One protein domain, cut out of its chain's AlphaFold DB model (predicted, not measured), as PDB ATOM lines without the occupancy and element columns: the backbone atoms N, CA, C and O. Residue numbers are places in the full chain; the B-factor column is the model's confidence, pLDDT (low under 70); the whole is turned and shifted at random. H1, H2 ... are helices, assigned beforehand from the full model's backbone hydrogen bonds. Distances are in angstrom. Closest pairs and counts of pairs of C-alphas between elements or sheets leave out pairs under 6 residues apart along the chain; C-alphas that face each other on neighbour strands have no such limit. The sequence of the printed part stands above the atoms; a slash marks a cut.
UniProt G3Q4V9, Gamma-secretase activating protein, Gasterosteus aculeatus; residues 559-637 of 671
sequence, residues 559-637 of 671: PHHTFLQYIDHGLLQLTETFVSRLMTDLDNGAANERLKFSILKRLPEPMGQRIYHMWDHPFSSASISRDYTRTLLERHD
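Overview. This is residues 559 to 637 of the 671 residues of the protein "Gamma-secretase activating protein" of Gasterosteus aculeatus (UniProt G3Q4V9). Four short helices, H1 to H4, stand side by side with roughly aligned axes in a small, loosely joined body, and one long helix, H5, runs out from beside H4 as an arm that makes much of the length. In the body H1 and H3 run one way and H2 and H4 run the other, and the centres of H1, H2 and H3 make a triangle with H3 at the corner near both H1 and H2; the outer part of the arm, residues 625 to 637, sticks out with nothing packed on it. The printed part has 79 residues with five named helices, in the order H1, H2, H3, H4, H5, and no named strand; the class is all helix. The whole is only just loose, close to compact, with a radius of gyration of the C-alphas of 14.4 A, and its C-alphas span 48 by 26 by 19 A.

Arrangement. From the first printed residue on, H1, residues 560 to 568, comes first, and it is apart from H2, residues 576 to 585. H1 only just touches H3, residues 590 to 600, with 3 pairs of C-alphas within 8 A; the closest C-alphas are those of His 560 and Leu 595, 7.3 A apart. H1 and H3 run the same way at a shallow tilt of 3 degrees. H2 is close to H3 but not clearly touching it; their closest C-alphas are those of Met 583 and Lys 596, 7.2 A apart. These two run opposite ways at a shallow tilt of 14 degrees. H2 touches H4, residues 605 to 612, with the C-alphas of Ser 580 and Ile 611 closest at 6.6 A. H2 and H4 run the same way at a shallow tilt of 25 degrees. H3 and H4 are close but not clearly touching, with the C-alphas of Leu 600 and Gly 608 closest at 6.2 A; they run opposite ways at a shallow tilt of 33 degrees, only just short of steep. H5, residues 618 to 637, touches no helix but is near H4. The closest C-alphas of H4 and H5 are those of Tyr 612 and Ser 620, 5.4 A apart, and the two run opposite ways at a steep tilt of 57 degrees. H5 is apart from H1, H2 and H3, and H1 is apart from H4. In H1, H2, H3 and H5 every pair of O i and N i+4 is within hydrogen-bond range; in H4 it is 3 of 4.

Along the chain. H1 runs from His 560, with its C-alpha at (42.019, 50.781, -19.323), to Asp 568, 12.3 A from first to last C-alpha. H2 runs from Glu 576 to Asp 585 over 14.2 A. H3 runs from Ala 590, with its C-alpha at (32.241, 51.915, -10.450), to Leu 600 over 15.4 A. H4 runs from Glu 605 to Tyr 612 over 10.5 A. H5, the longest helix with 20 residues, runs from Pro 618 to Asp 637 over 28.6 A and ends with C-alpha 637 at (0.725, 47.630, -35.469).

Size, cuts and confidence. The two C-alphas farthest apart are those of Pro 559 and Asp 637, at 48.2 A, and the outline is elongated. Without residues 625 to 637, which stand free, the body has 66 residues and spans 31 by 26 by 17 A, with a radius of gyration of 11.5 A. The printed part has no cut. The links from H2 to H3, H3 to H4 and H4 to H5 are tight, and the link from H1 to H2, of 7 residues, is short; no link is long. The mean pLDDT of the printed part is 79.4, and the model's confidence is under 70 at residues 605 to 606, 608 to 609 and 635 to 637.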
ATOM      1  N   PRO A 559      46.743  49.583 -19.066       87.81
ATOM      2  CA  PRO A 559      45.779  50.523 -18.511       87.81
ATOM      3  C   PRO A 559      44.485  50.558 -19.339       87.81
ATOM      4  O   PRO A 559      44.522  50.508 -20.569       87.81
ATOM      5  N   HIS A 560      43.340  50.759 -18.677       87.12
ATOM      6  CA  HIS A 560      42.019  50.781 -19.323       87.12
ATOM      7  C   HIS A 560      41.923  51.717 -20.539       87.12
ATOM      8  O   HIS A 560      41.289  51.376 -21.532       87.12
ATOM      9  N   HIS A 561      42.558  52.891 -20.485       88.19
ATOM     10  CA  HIS A 561      42.529  53.844 -21.595       88.19
ATOM     11  C   HIS A 561      43.290  53.317 -22.824       88.19
ATOM     12  O   HIS A 561      42.769  53.393 -23.933       88.19
ATOM     13  N   THR A 562      44.478  52.732 -22.633       88.81
ATOM     14  CA  THR A 562      45.284  52.128 -23.704       88.81
ATOM     15  C   THR A 562      44.581  50.911 -24.292       88.81
ATOM     16  O   THR A 562      44.529  50.748 -25.507       88.81
ATOM     17  N   PHE A 563      43.966  50.089 -23.440       89.94
ATOM     18  CA  PHE A 563      43.162  48.952 -23.875       89.94
ATOM     19  C   PHE A 563      42.009  49.383 -24.797       89.94
ATOM     20  O   PHE A 563      41.840  48.823 -25.880       89.94
ATOM     21  N   LEU A 564      41.254  50.420 -24.412       88.12
ATOM     22  CA  LEU A 564      40.179  50.966 -25.247       88.12
ATOM     23  C   LEU A 564      40.711  51.559 -26.557       88.12
ATOM     24  O   LEU A 564      40.115  51.327 -27.604       88.12
ATOM     25  N   GLN A 565      41.858  52.244 -26.529       89.12
ATOM     26  CA  GLN A 565      42.509  52.725 -27.750       89.12
ATOM     27  C   GLN A 565      42.874  51.572 -28.687       89.12
ATOM     28  O   GLN A 565      42.676  51.687 -29.892       89.12
ATOM     29  N   TYR A 566      43.373  50.453 -28.168       88.88
ATOM     30  CA  TYR A 566      43.742  49.305 -29.000       88.88
ATOM     31  C   TYR A 566      42.514  48.657 -29.653       88.88
ATOM     32  O   TYR A 566      42.615  48.151 -30.770       88.88
ATOM     33  N   ILE A 567      41.352  48.704 -28.996       88.50
ATOM     34  CA  ILE A 567      40.072  48.305 -29.597       88.50
ATOM     35  C   ILE A 567      39.656  49.306 -30.680       88.50
ATOM     36  O   ILE A 567      39.328  48.898 -31.791       88.50
ATOM     37  N   ASP A 568      39.714  50.607 -30.382       86.19
ATOM     38  CA  ASP A 568      39.279  51.676 -31.292       86.19
ATOM     39  C   ASP A 568      40.101  51.707 -32.593       86.19
ATOM     40  O   ASP A 568      39.555  51.935 -33.671       86.19
ATOM     41  N   HIS A 569      41.399  51.398 -32.519       85.94
ATOM     42  CA  HIS A 569      42.276  51.279 -33.690       85.94
ATOM     43  C   HIS A 569      42.171  49.915 -34.402       85.94
ATOM     44  O   HIS A 569      42.891  49.668 -35.368       85.94
ATOM     45  N   GLY A 570      41.315  48.999 -33.932       82.19
ATOM     46  CA  GLY A 570      41.150  47.661 -34.510       82.19
ATOM     47  C   GLY A 570      42.329  46.711 -34.266       82.19
ATOM     48  O   GLY A 570      42.405  45.643 -34.882       82.19
ATOM     49  N   LEU A 571      43.251  47.066 -33.362       83.75
ATOM     50  CA  LEU A 571      44.391  46.224 -33.005       83.75
ATOM     51  C   LEU A 571      43.927  44.996 -32.221       83.75
ATOM     52  O   LEU A 571      44.347  43.888 -32.550       83.75
ATOM     53  N   LEU A 572      43.016  45.175 -31.263       85.75
ATOM     54  CA  LEU A 572      42.384  44.095 -30.504       85.75
ATOM     55  C   LEU A 572      40.985  43.798 -31.048       85.75
ATOM     56  O   LEU A 572      40.125  44.675 -31.085       85.75
ATOM     57  N   GLN A 573      40.751  42.547 -31.440       84.38
ATOM     58  CA  GLN A 573      39.435  42.075 -31.864       84.38
ATOM     59  C   GLN A 573      38.717  41.433 -30.678       84.38
ATOM     60  O   GLN A 573      39.221  40.489 -30.073       84.38
ATOM     61  N   LEU A 574      37.540  41.961 -30.340       84.75
ATOM     62  CA  LEU A 574      36.728  41.449 -29.242       84.75
ATOM     63  C   LEU A 574      35.851  40.297 -29.725       84.75
ATOM     64  O   LEU A 574      35.058  40.455 -30.652       84.75
ATOM     65  N   THR A 575      35.988  39.148 -29.073       84.56
ATOM     66  CA  THR A 575      35.172  37.956 -29.321       84.56
ATOM     67  C   THR A 575      33.990  37.901 -28.357       84.56
ATOM     68  O   THR A 575      34.044  38.436 -27.248       84.56
ATOM     69  N   GLU A 576      32.921  37.210 -28.753       83.12
ATOM     70  CA  GLU A 576      31.747  37.009 -27.895       83.12
ATOM     71  C   GLU A 576      32.130  36.283 -26.595       83.12
ATOM     72  O   GLU A 576      31.756  36.725 -25.512       83.12
ATOM     73  N   THR A 577      32.981  35.252 -26.673       84.12
ATOM     74  CA  THR A 577      33.469  34.521 -25.495       84.12
ATOM     75  C   THR A 577      34.224  35.416 -24.516       84.12
ATOM     76  O   THR A 577      34.025  35.306 -23.305       84.12
ATOM     77  N   PHE A 578      35.083  36.307 -25.022       85.88
ATOM     78  CA  PHE A 578      35.813  37.249 -24.180       85.88
ATOM     79  C   PHE A 578      34.853  38.166 -23.426       85.88
ATOM     80  O   PHE A 578      34.972  38.313 -22.211       85.88
ATOM     81  N   VAL A 579      33.893  38.772 -24.131       85.25
ATOM     82  CA  VAL A 579      32.978  39.721 -23.495       85.25
ATOM     83  C   VAL A 579      32.046  39.011 -22.516       85.25
ATOM     84  O   VAL A 579      31.812  39.531 -21.429       85.25
ATOM     85  N   SER A 580      31.578  37.804 -22.828       84.12
ATOM     86  CA  SER A 580      30.803  36.996 -21.882       84.12
ATOM     87  C   SER A 580      31.586  36.729 -20.594       84.12
ATOM     88  O   SER A 580      31.055  36.963 -19.511       84.12
ATOM     89  N   ARG A 581      32.872  36.350 -20.691       82.38
ATOM     90  CA  ARG A 581      33.752  36.201 -19.515       82.38
ATOM     91  C   ARG A 581      33.970  37.521 -18.775       82.38
ATOM     92  O   ARG A 581      33.964  37.551 -17.552       82.38
ATOM     93  N   LEU A 582      34.128  38.629 -19.492       84.81
ATOM     94  CA  LEU A 582      34.260  39.960 -18.894       84.81
ATOM     95  C   LEU A 582      33.024  40.334 -18.060       84.81
ATOM     96  O   LEU A 582      33.158  40.919 -16.983       84.81
ATOM     97  N   MET A 583      31.826  39.997 -18.546       82.25
ATOM     98  CA  MET A 583      30.579  40.282 -17.837       82.25
ATOM     99  C   MET A 583      30.430  39.450 -16.561       82.25
ATOM    100  O   MET A 583      29.943  39.999 -15.571       82.25
ATOM    101  N   THR A 584      30.878  38.187 -16.570       82.12
ATOM    102  CA  THR A 584      30.788  37.266 -15.421       82.12
ATOM    103  C   THR A 584      31.897  37.460 -14.391       82.12
ATOM    104  O   THR A 584      31.646  37.370 -13.191       82.12
ATOM    105  N   ASP A 585      33.127  37.707 -14.838       81.88
ATOM    106  CA  ASP A 585      34.303  37.645 -13.969       81.88
ATOM    107  C   ASP A 585      34.565  38.963 -13.243       81.88
ATOM    108  O   ASP A 585      35.084  38.949 -12.125       81.88
ATOM    109  N   LEU A 586      34.233  40.103 -13.855       81.69
ATOM    110  CA  LEU A 586      34.387  41.411 -13.220       81.69
ATOM    111  C   LEU A 586      33.160  41.753 -12.374       81.69
ATOM    112  O   LEU A 586      32.020  41.578 -12.798       81.69
ATOM    113  N   ASP A 587      33.396  42.318 -11.197       80.50
ATOM    114  CA  ASP A 587      32.357  42.894 -10.351       80.50
ATOM    115  C   ASP A 587      31.782  44.189 -10.956       80.50
ATOM    116  O   ASP A 587      32.348  44.796 -11.868       80.50
ATOM    117  N   ASN A 588      30.631  44.625 -10.441       80.50
ATOM    118  CA  ASN A 588      29.956  45.854 -10.870       80.50
ATOM    119  C   ASN A 588      30.435  47.089 -10.071       80.50
ATOM    120  O   ASN A 588      29.660  48.001  -9.806       80.50
ATOM    121  N   GLY A 589      31.705  47.125  -9.652       80.12
ATOM    122  CA  GLY A 589      32.297  48.321  -9.052       80.12
ATOM    123  C   GLY A 589      32.378  49.477 -10.058       80.12
ATOM    124  O   GLY A 589      32.517  49.249 -11.258       80.12
ATOM    125  N   ALA A 590      32.362  50.728  -9.588       78.62
ATOM    126  CA  ALA A 590      32.241  51.915 -10.450       78.62
ATOM    127  C   ALA A 590      33.296  52.014 -11.577       78.62
ATOM    128  O   ALA A 590      33.016  52.548 -12.649       78.62
ATOM    129  N   ALA A 591      34.517  51.511 -11.362       80.00
ATOM    130  CA  ALA A 591      35.559  51.475 -12.394       80.00
ATOM    131  C   ALA A 591      35.303  50.383 -13.453       80.00
ATOM    132  O   ALA A 591      35.408  50.648 -14.652       80.00
ATOM    133  N   ASN A 592      34.910  49.184 -13.017       83.00
ATOM    134  CA  ASN A 592      34.646  48.035 -13.884       83.00
ATOM    135  C   ASN A 592      33.332  48.197 -14.656       83.00
ATOM    136  O   ASN A 592      33.259  47.850 -15.830       83.00
ATOM    137  N   GLU A 593      32.324  48.819 -14.050       83.44
ATOM    138  CA  GLU A 593      31.076  49.202 -14.710       83.44
ATOM    139  C   GLU A 593      31.339  50.189 -15.861       83.44
ATOM    140  O   GLU A 593      30.885  49.979 -16.987       83.44
ATOM    141  N   ARG A 594      32.168  51.221 -15.629       84.19
ATOM    142  CA  ARG A 594      32.602  52.155 -16.686       84.19
ATOM    143  C   ARG A 594      33.332  51.442 -17.822       84.19
ATOM    144  O   ARG A 594      33.109  51.787 -18.985       84.19
ATOM    145  N   LEU A 595      34.180  50.459 -17.513       83.75
ATOM    146  CA  LEU A 595      34.865  49.645 -18.519       83.75
ATOM    147  C   LEU A 595      33.872  48.798 -19.327       83.75
ATOM    148  O   LEU A 595      33.889  48.870 -20.557       83.75
ATOM    149  N   LYS A 596      32.976  48.055 -18.658       86.00
ATOM    150  CA  LYS A 596      31.934  47.229 -19.293       86.00
ATOM    151  C   LYS A 596      31.077  48.066 -20.245       86.00
ATOM    152  O   LYS A 596      30.934  47.704 -21.411       86.00
ATOM    153  N   PHE A 597      30.599  49.234 -19.807       83.38
ATOM    154  CA  PHE A 597      29.850  50.155 -20.670       83.38
ATOM    155  C   PHE A 597      30.681  50.697 -21.836       83.38
ATOM    156  O   PHE A 597      30.173  50.819 -22.952       83.38
ATOM    157  N   SER A 598      31.951  51.029 -21.601       84.62
ATOM    158  CA  SER A 598      32.841  51.531 -22.655       84.62
ATOM    159  C   SER A 598      33.086  50.486 -23.739       84.62
ATOM    160  O   SER A 598      33.162  50.850 -24.912       84.62
ATOM    161  N   ILE A 599      33.168  49.210 -23.362       85.00
ATOM    162  CA  ILE A 599      33.315  48.082 -24.284       85.00
ATOM    163  C   ILE A 599      32.006  47.823 -25.027       85.00
ATOM    164  O   ILE A 599      32.031  47.753 -26.249       85.00
ATOM    165  N   LEU A 600      30.863  47.769 -24.330       83.19
ATOM    166  CA  LEU A 600      29.540  47.550 -24.938       83.19
ATOM    167  C   LEU A 600      29.224  48.557 -26.051       83.19
ATOM    168  O   LEU A 600      28.715  48.172 -27.099       83.19
ATOM    169  N   LYS A 601      29.601  49.830 -25.867       82.62
ATOM    170  CA  LYS A 601      29.447  50.881 -26.891       82.62
ATOM    171  C   LYS A 601      30.253  50.639 -28.172       82.62
ATOM    172  O   LYS A 601      29.946  51.243 -29.192       82.62
ATOM    173  N   ARG A 602      31.298  49.815 -28.109       81.62
ATOM    174  CA  ARG A 602      32.238  49.541 -29.209       81.62
ATOM    175  C   ARG A 602      31.982  48.195 -29.888       81.62
ATOM    176  O   ARG A 602      32.671  47.861 -30.847       81.62
ATOM    177  N   LEU A 603      31.024  47.406 -29.396       80.62
ATOM    178  CA  LEU A 603      30.704  46.105 -29.979       80.62
ATOM    179  C   LEU A 603      29.800  46.250 -31.209       80.62
ATOM    180  O   LEU A 603      28.936  47.128 -31.234       80.62
ATOM    181  N   PRO A 604      29.913  45.342 -32.195       77.94
ATOM    182  CA  PRO A 604      28.911  45.214 -33.242       77.94
ATOM    183  C   PRO A 604      27.517  44.959 -32.649       77.94
ATOM    184  O   PRO A 604      27.354  44.114 -31.768       77.94
ATOM    185  N   GLU A 605      26.507  45.636 -33.195       68.69
ATOM    186  CA  GLU A 605      25.103  45.588 -32.759       68.69
ATOM    187  C   GLU A 605      24.540  44.172 -32.478       68.69
ATOM    188  O   GLU A 605      23.984  43.974 -31.394       68.69
ATOM    189  N   PRO A 606      24.736  43.143 -33.339       69.81
ATOM    190  CA  PRO A 606      24.204  41.801 -33.070       69.81
ATOM    191  C   PRO A 606      24.898  41.089 -31.900       69.81
ATOM    192  O   PRO A 606      24.297  40.238 -31.249       69.81
ATOM    193  N   MET A 607      26.165  41.419 -31.637       71.69
ATOM    194  CA  MET A 607      26.916  40.860 -30.513       71.69
ATOM    195  C   MET A 607      26.518  41.564 -29.212       71.69
ATOM    196  O   MET A 607      26.295  40.905 -28.201       71.69
ATOM    197  N   GLY A 608      26.339  42.889 -29.262       68.94
ATOM    198  CA  GLY A 608      25.840  43.680 -28.138       68.94
ATOM    199  C   GLY A 608      24.491  43.173 -27.628       68.94
ATOM    200  O   GLY A 608      24.362  42.919 -26.436       68.94
ATOM    201  N   GLN A 609      23.526  42.934 -28.525       69.69
ATOM    202  CA  GLN A 609      22.195  42.412 -28.175       69.69
ATOM    203  C   GLN A 609      22.250  41.099 -27.382       69.69
ATOM    204  O   GLN A 609      21.615  40.991 -26.337       69.69
ATOM    205  N   ARG A 610      23.061  40.124 -27.816       73.50
ATOM    206  CA  ARG A 610      23.211  38.847 -27.096       73.50
ATOM    207  C   ARG A 610      23.840  39.020 -25.714       73.50
ATOM    208  O   ARG A 610      23.393  38.401 -24.754       73.50
ATOM    209  N   ILE A 611      24.833  39.898 -25.606       75.12
ATOM    210  CA  ILE A 611      25.577  40.132 -24.364       75.12
ATOM    211  C   ILE A 611      24.755  40.940 -23.352       75.12
ATOM    212  O   ILE A 611      24.860  40.682 -22.152       75.12
ATOM    213  N   TYR A 612      23.901  41.872 -23.798       71.69
ATOM    214  CA  TYR A 612      23.011  42.622 -22.902       71.69
ATOM    215  C   TYR A 612      22.116  41.691 -22.081       71.69
ATOM    216  O   TYR A 612      21.873  41.962 -20.913       71.69
ATOM    217  N   HIS A 613      21.683  40.560 -22.641       70.38
ATOM    218  CA  HIS A 613      20.866  39.582 -21.923       70.38
ATOM    219  C   HIS A 613      21.627  38.783 -20.854       70.38
ATOM    220  O   HIS A 613      20.996  38.164 -20.002       70.38
ATOM    221  N   MET A 614      22.963  38.791 -20.887       71.19
ATOM    222  CA  MET A 614      23.809  38.005 -19.984       71.19
ATOM    223  C   MET A 614      24.336  38.803 -18.789       71.19
ATOM    224  O   MET A 614      24.769  38.211 -17.802       71.19
ATOM    225  N   TRP A 615      24.349  40.133 -18.872       78.56
ATOM    226  CA  TRP A 615      24.888  40.960 -17.799       78.56
ATOM    227  C   TRP A 615      23.843  41.178 -16.704       78.56
ATOM    228  O   TRP A 615      22.831  41.837 -16.936       78.56
ATOM    229  N   ASP A 616      24.118  40.668 -15.502       73.94
ATOM    230  CA  ASP A 616      23.296  40.890 -14.311       73.94
ATOM    231  C   ASP A 616      23.458  42.335 -13.796       73.94
ATOM    232  O   ASP A 616      24.309  42.653 -12.957       73.94
ATOM    233  N   HIS A 617      22.704  43.249 -14.415       76.94
ATOM    234  CA  HIS A 617      22.701  44.681 -14.132       76.94
ATOM    235  C   HIS A 617      21.317  45.288 -14.429       76.94
ATOM    236  O   HIS A 617      20.699  44.918 -15.434       76.94
ATOM    237  N   PRO A 618      20.835  46.281 -13.651       73.50
ATOM    238  CA  PRO A 618      19.529  46.914 -13.879       73.50
ATOM    239  C   PRO A 618      19.340  47.478 -15.294       73.50
ATOM    240  O   PRO A 618      18.225  47.521 -15.815       73.50
ATOM    241  N   PHE A 619      20.436  47.885 -15.943       72.12
ATOM    242  CA  PHE A 619      20.421  48.345 -17.332       72.12
ATOM    243  C   PHE A 619      19.972  47.251 -18.313       72.12
ATOM    244  O   PHE A 619      19.178  47.522 -19.212       72.12
ATOM    245  N   SER A 620      20.441  46.018 -18.122       72.75
ATOM    246  CA  SER A 620      20.079  44.862 -18.943       72.75
ATOM    247  C   SER A 620      18.596  44.537 -18.814       72.75
ATOM    248  O   SER A 620      17.908  44.392 -19.823       72.75
ATOM    249  N   SER A 621      18.073  44.524 -17.583       73.88
ATOM    250  CA  SER A 621      16.642  44.332 -17.318       73.88
ATOM    251  C   SER A 621      15.801  45.419 -17.989       73.88
ATOM    252  O   SER A 621      14.822  45.110 -18.660       73.88
ATOM    253  N   ALA A 622      16.222  46.685 -17.894       74.44
ATOM    254  CA  ALA A 622      15.540  47.795 -18.554       74.44
ATOM    255  C   ALA A 622      15.571  47.686 -20.090       74.44
ATOM    256  O   ALA A 622      14.583  48.020 -20.743       74.44
ATOM    257  N   SER A 623      16.679  47.216 -20.677       74.31
ATOM    258  CA  SER A 623      16.775  46.979 -22.124       74.31
ATOM    259  C   SER A 623      15.850  45.848 -22.568       74.31
ATOM    260  O   SER A 623      15.072  46.039 -23.496       74.31
ATOM    261  N   ILE A 624      15.858  44.715 -21.856       75.00
ATOM    262  CA  ILE A 624      14.974  43.569 -22.120       75.00
ATOM    263  C   ILE A 624      13.509  43.993 -22.072       75.00
ATOM    264  O   ILE A 624      12.747  43.678 -22.983       75.00
ATOM    265  N   SER A 625      13.112  44.731 -21.032       73.56
ATOM    266  CA  SER A 625      11.740  45.221 -20.902       73.56
ATOM    267  C   SER A 625      11.359  46.145 -22.060       73.56
ATOM    268  O   SER A 625      10.271  46.002 -22.608       73.56
ATOM    269  N   ARG A 626      12.253  47.049 -22.484       79.44
ATOM    270  CA  ARG A 626      12.012  47.942 -23.631       79.44
ATOM    271  C   ARG A 626      11.893  47.185 -24.947       79.44
ATOM    272  O   ARG A 626      10.994  47.494 -25.723       79.44
ATOM    273  N   ASP A 627      12.758  46.207 -25.198       75.31
ATOM    274  CA  ASP A 627      12.713  45.399 -26.420       75.31
ATOM    275  C   ASP A 627      11.470  44.500 -26.448       75.31
ATOM    276  O   ASP A 627      10.827  44.358 -27.490       75.31
ATOM    277  N   TYR A 628      11.061  43.966 -25.293       76.75
ATOM    278  CA  TYR A 628       9.804  43.240 -25.141       76.75
ATOM    279  C   TYR A 628       8.594  44.134 -25.444       76.75
ATOM    280  O   TYR A 628       7.754  43.765 -26.265       76.75
ATOM    281  N   THR A 629       8.527  45.331 -24.848       77.69
ATOM    282  CA  THR A 629       7.457  46.301 -25.125       77.69
ATOM    283  C   THR A 629       7.460  46.734 -26.589       77.69
ATOM    284  O   THR A 629       6.399  46.751 -27.203       77.69
ATOM    285  N   ARG A 630       8.629  47.011 -27.185       80.12
ATOM    286  CA  ARG A 630       8.755  47.340 -28.614       80.12
ATOM    287  C   ARG A 630       8.191  46.221 -29.488       80.12
ATOM    288  O   ARG A 630       7.345  46.483 -30.331       80.12
ATOM    289  N   THR A 631       8.590  44.974 -29.233       77.38
ATOM    290  CA  THR A 631       8.105  43.805 -29.985       77.38
ATOM    291  C   THR A 631       6.590  43.627 -29.838       77.38
ATOM    292  O   THR A 631       5.912  43.219 -30.779       77.38
ATOM    293  N   LEU A 632       6.040  43.912 -28.655       73.81
ATOM    294  CA  LEU A 632       4.603  43.832 -28.395       73.81
ATOM    295  C   LEU A 632       3.834  44.924 -29.150       73.81
ATOM    296  O   LEU A 632       2.825  44.615 -29.779       73.81
ATOM    297  N   LEU A 633       4.345  46.158 -29.162       74.56
ATOM    298  CA  LEU A 633       3.774  47.277 -29.918       74.56
ATOM    299  C   LEU A 633       3.853  47.044 -31.438       74.56
ATOM    300  O   LEU A 633       2.844  47.161 -32.124       74.56
ATOM    301  N   GLU A 634       4.993  46.588 -31.964       77.69
ATOM    302  CA  GLU A 634       5.166  46.264 -33.393       77.69
ATOM    303  C   GLU A 634       4.267  45.101 -33.858       77.69
ATOM    304  O   GLU A 634       3.829  45.047 -35.011       77.69
ATOM    305  N   ARG A 635       3.963  44.144 -32.972       68.00
ATOM    306  CA  ARG A 635       2.985  43.075 -33.248       68.00
ATOM    307  C   ARG A 635       1.547  43.584 -33.261       68.00
ATOM    308  O   ARG A 635       0.724  42.996 -33.965       68.00
ATOM    309  N   HIS A 636       1.248  44.625 -32.488       59.56
ATOM    310  CA  HIS A 636      -0.054  45.282 -32.492       59.56
ATOM    311  C   HIS A 636      -0.243  46.164 -33.734       59.56
ATOM    312  O   HIS A 636      -1.319  46.112 -34.315       59.56
ATOM    313  N   ASP A 637       0.796  46.845 -34.223       53.88
ATOM    314  CA  ASP A 637       0.725  47.630 -35.469       53.88
ATOM    315  C   ASP A 637       0.571  46.760 -36.733       53.88
ATOM    316  O   ASP A 637      -0.158  47.112 -37.660       53.88
TER     317      ASP A 637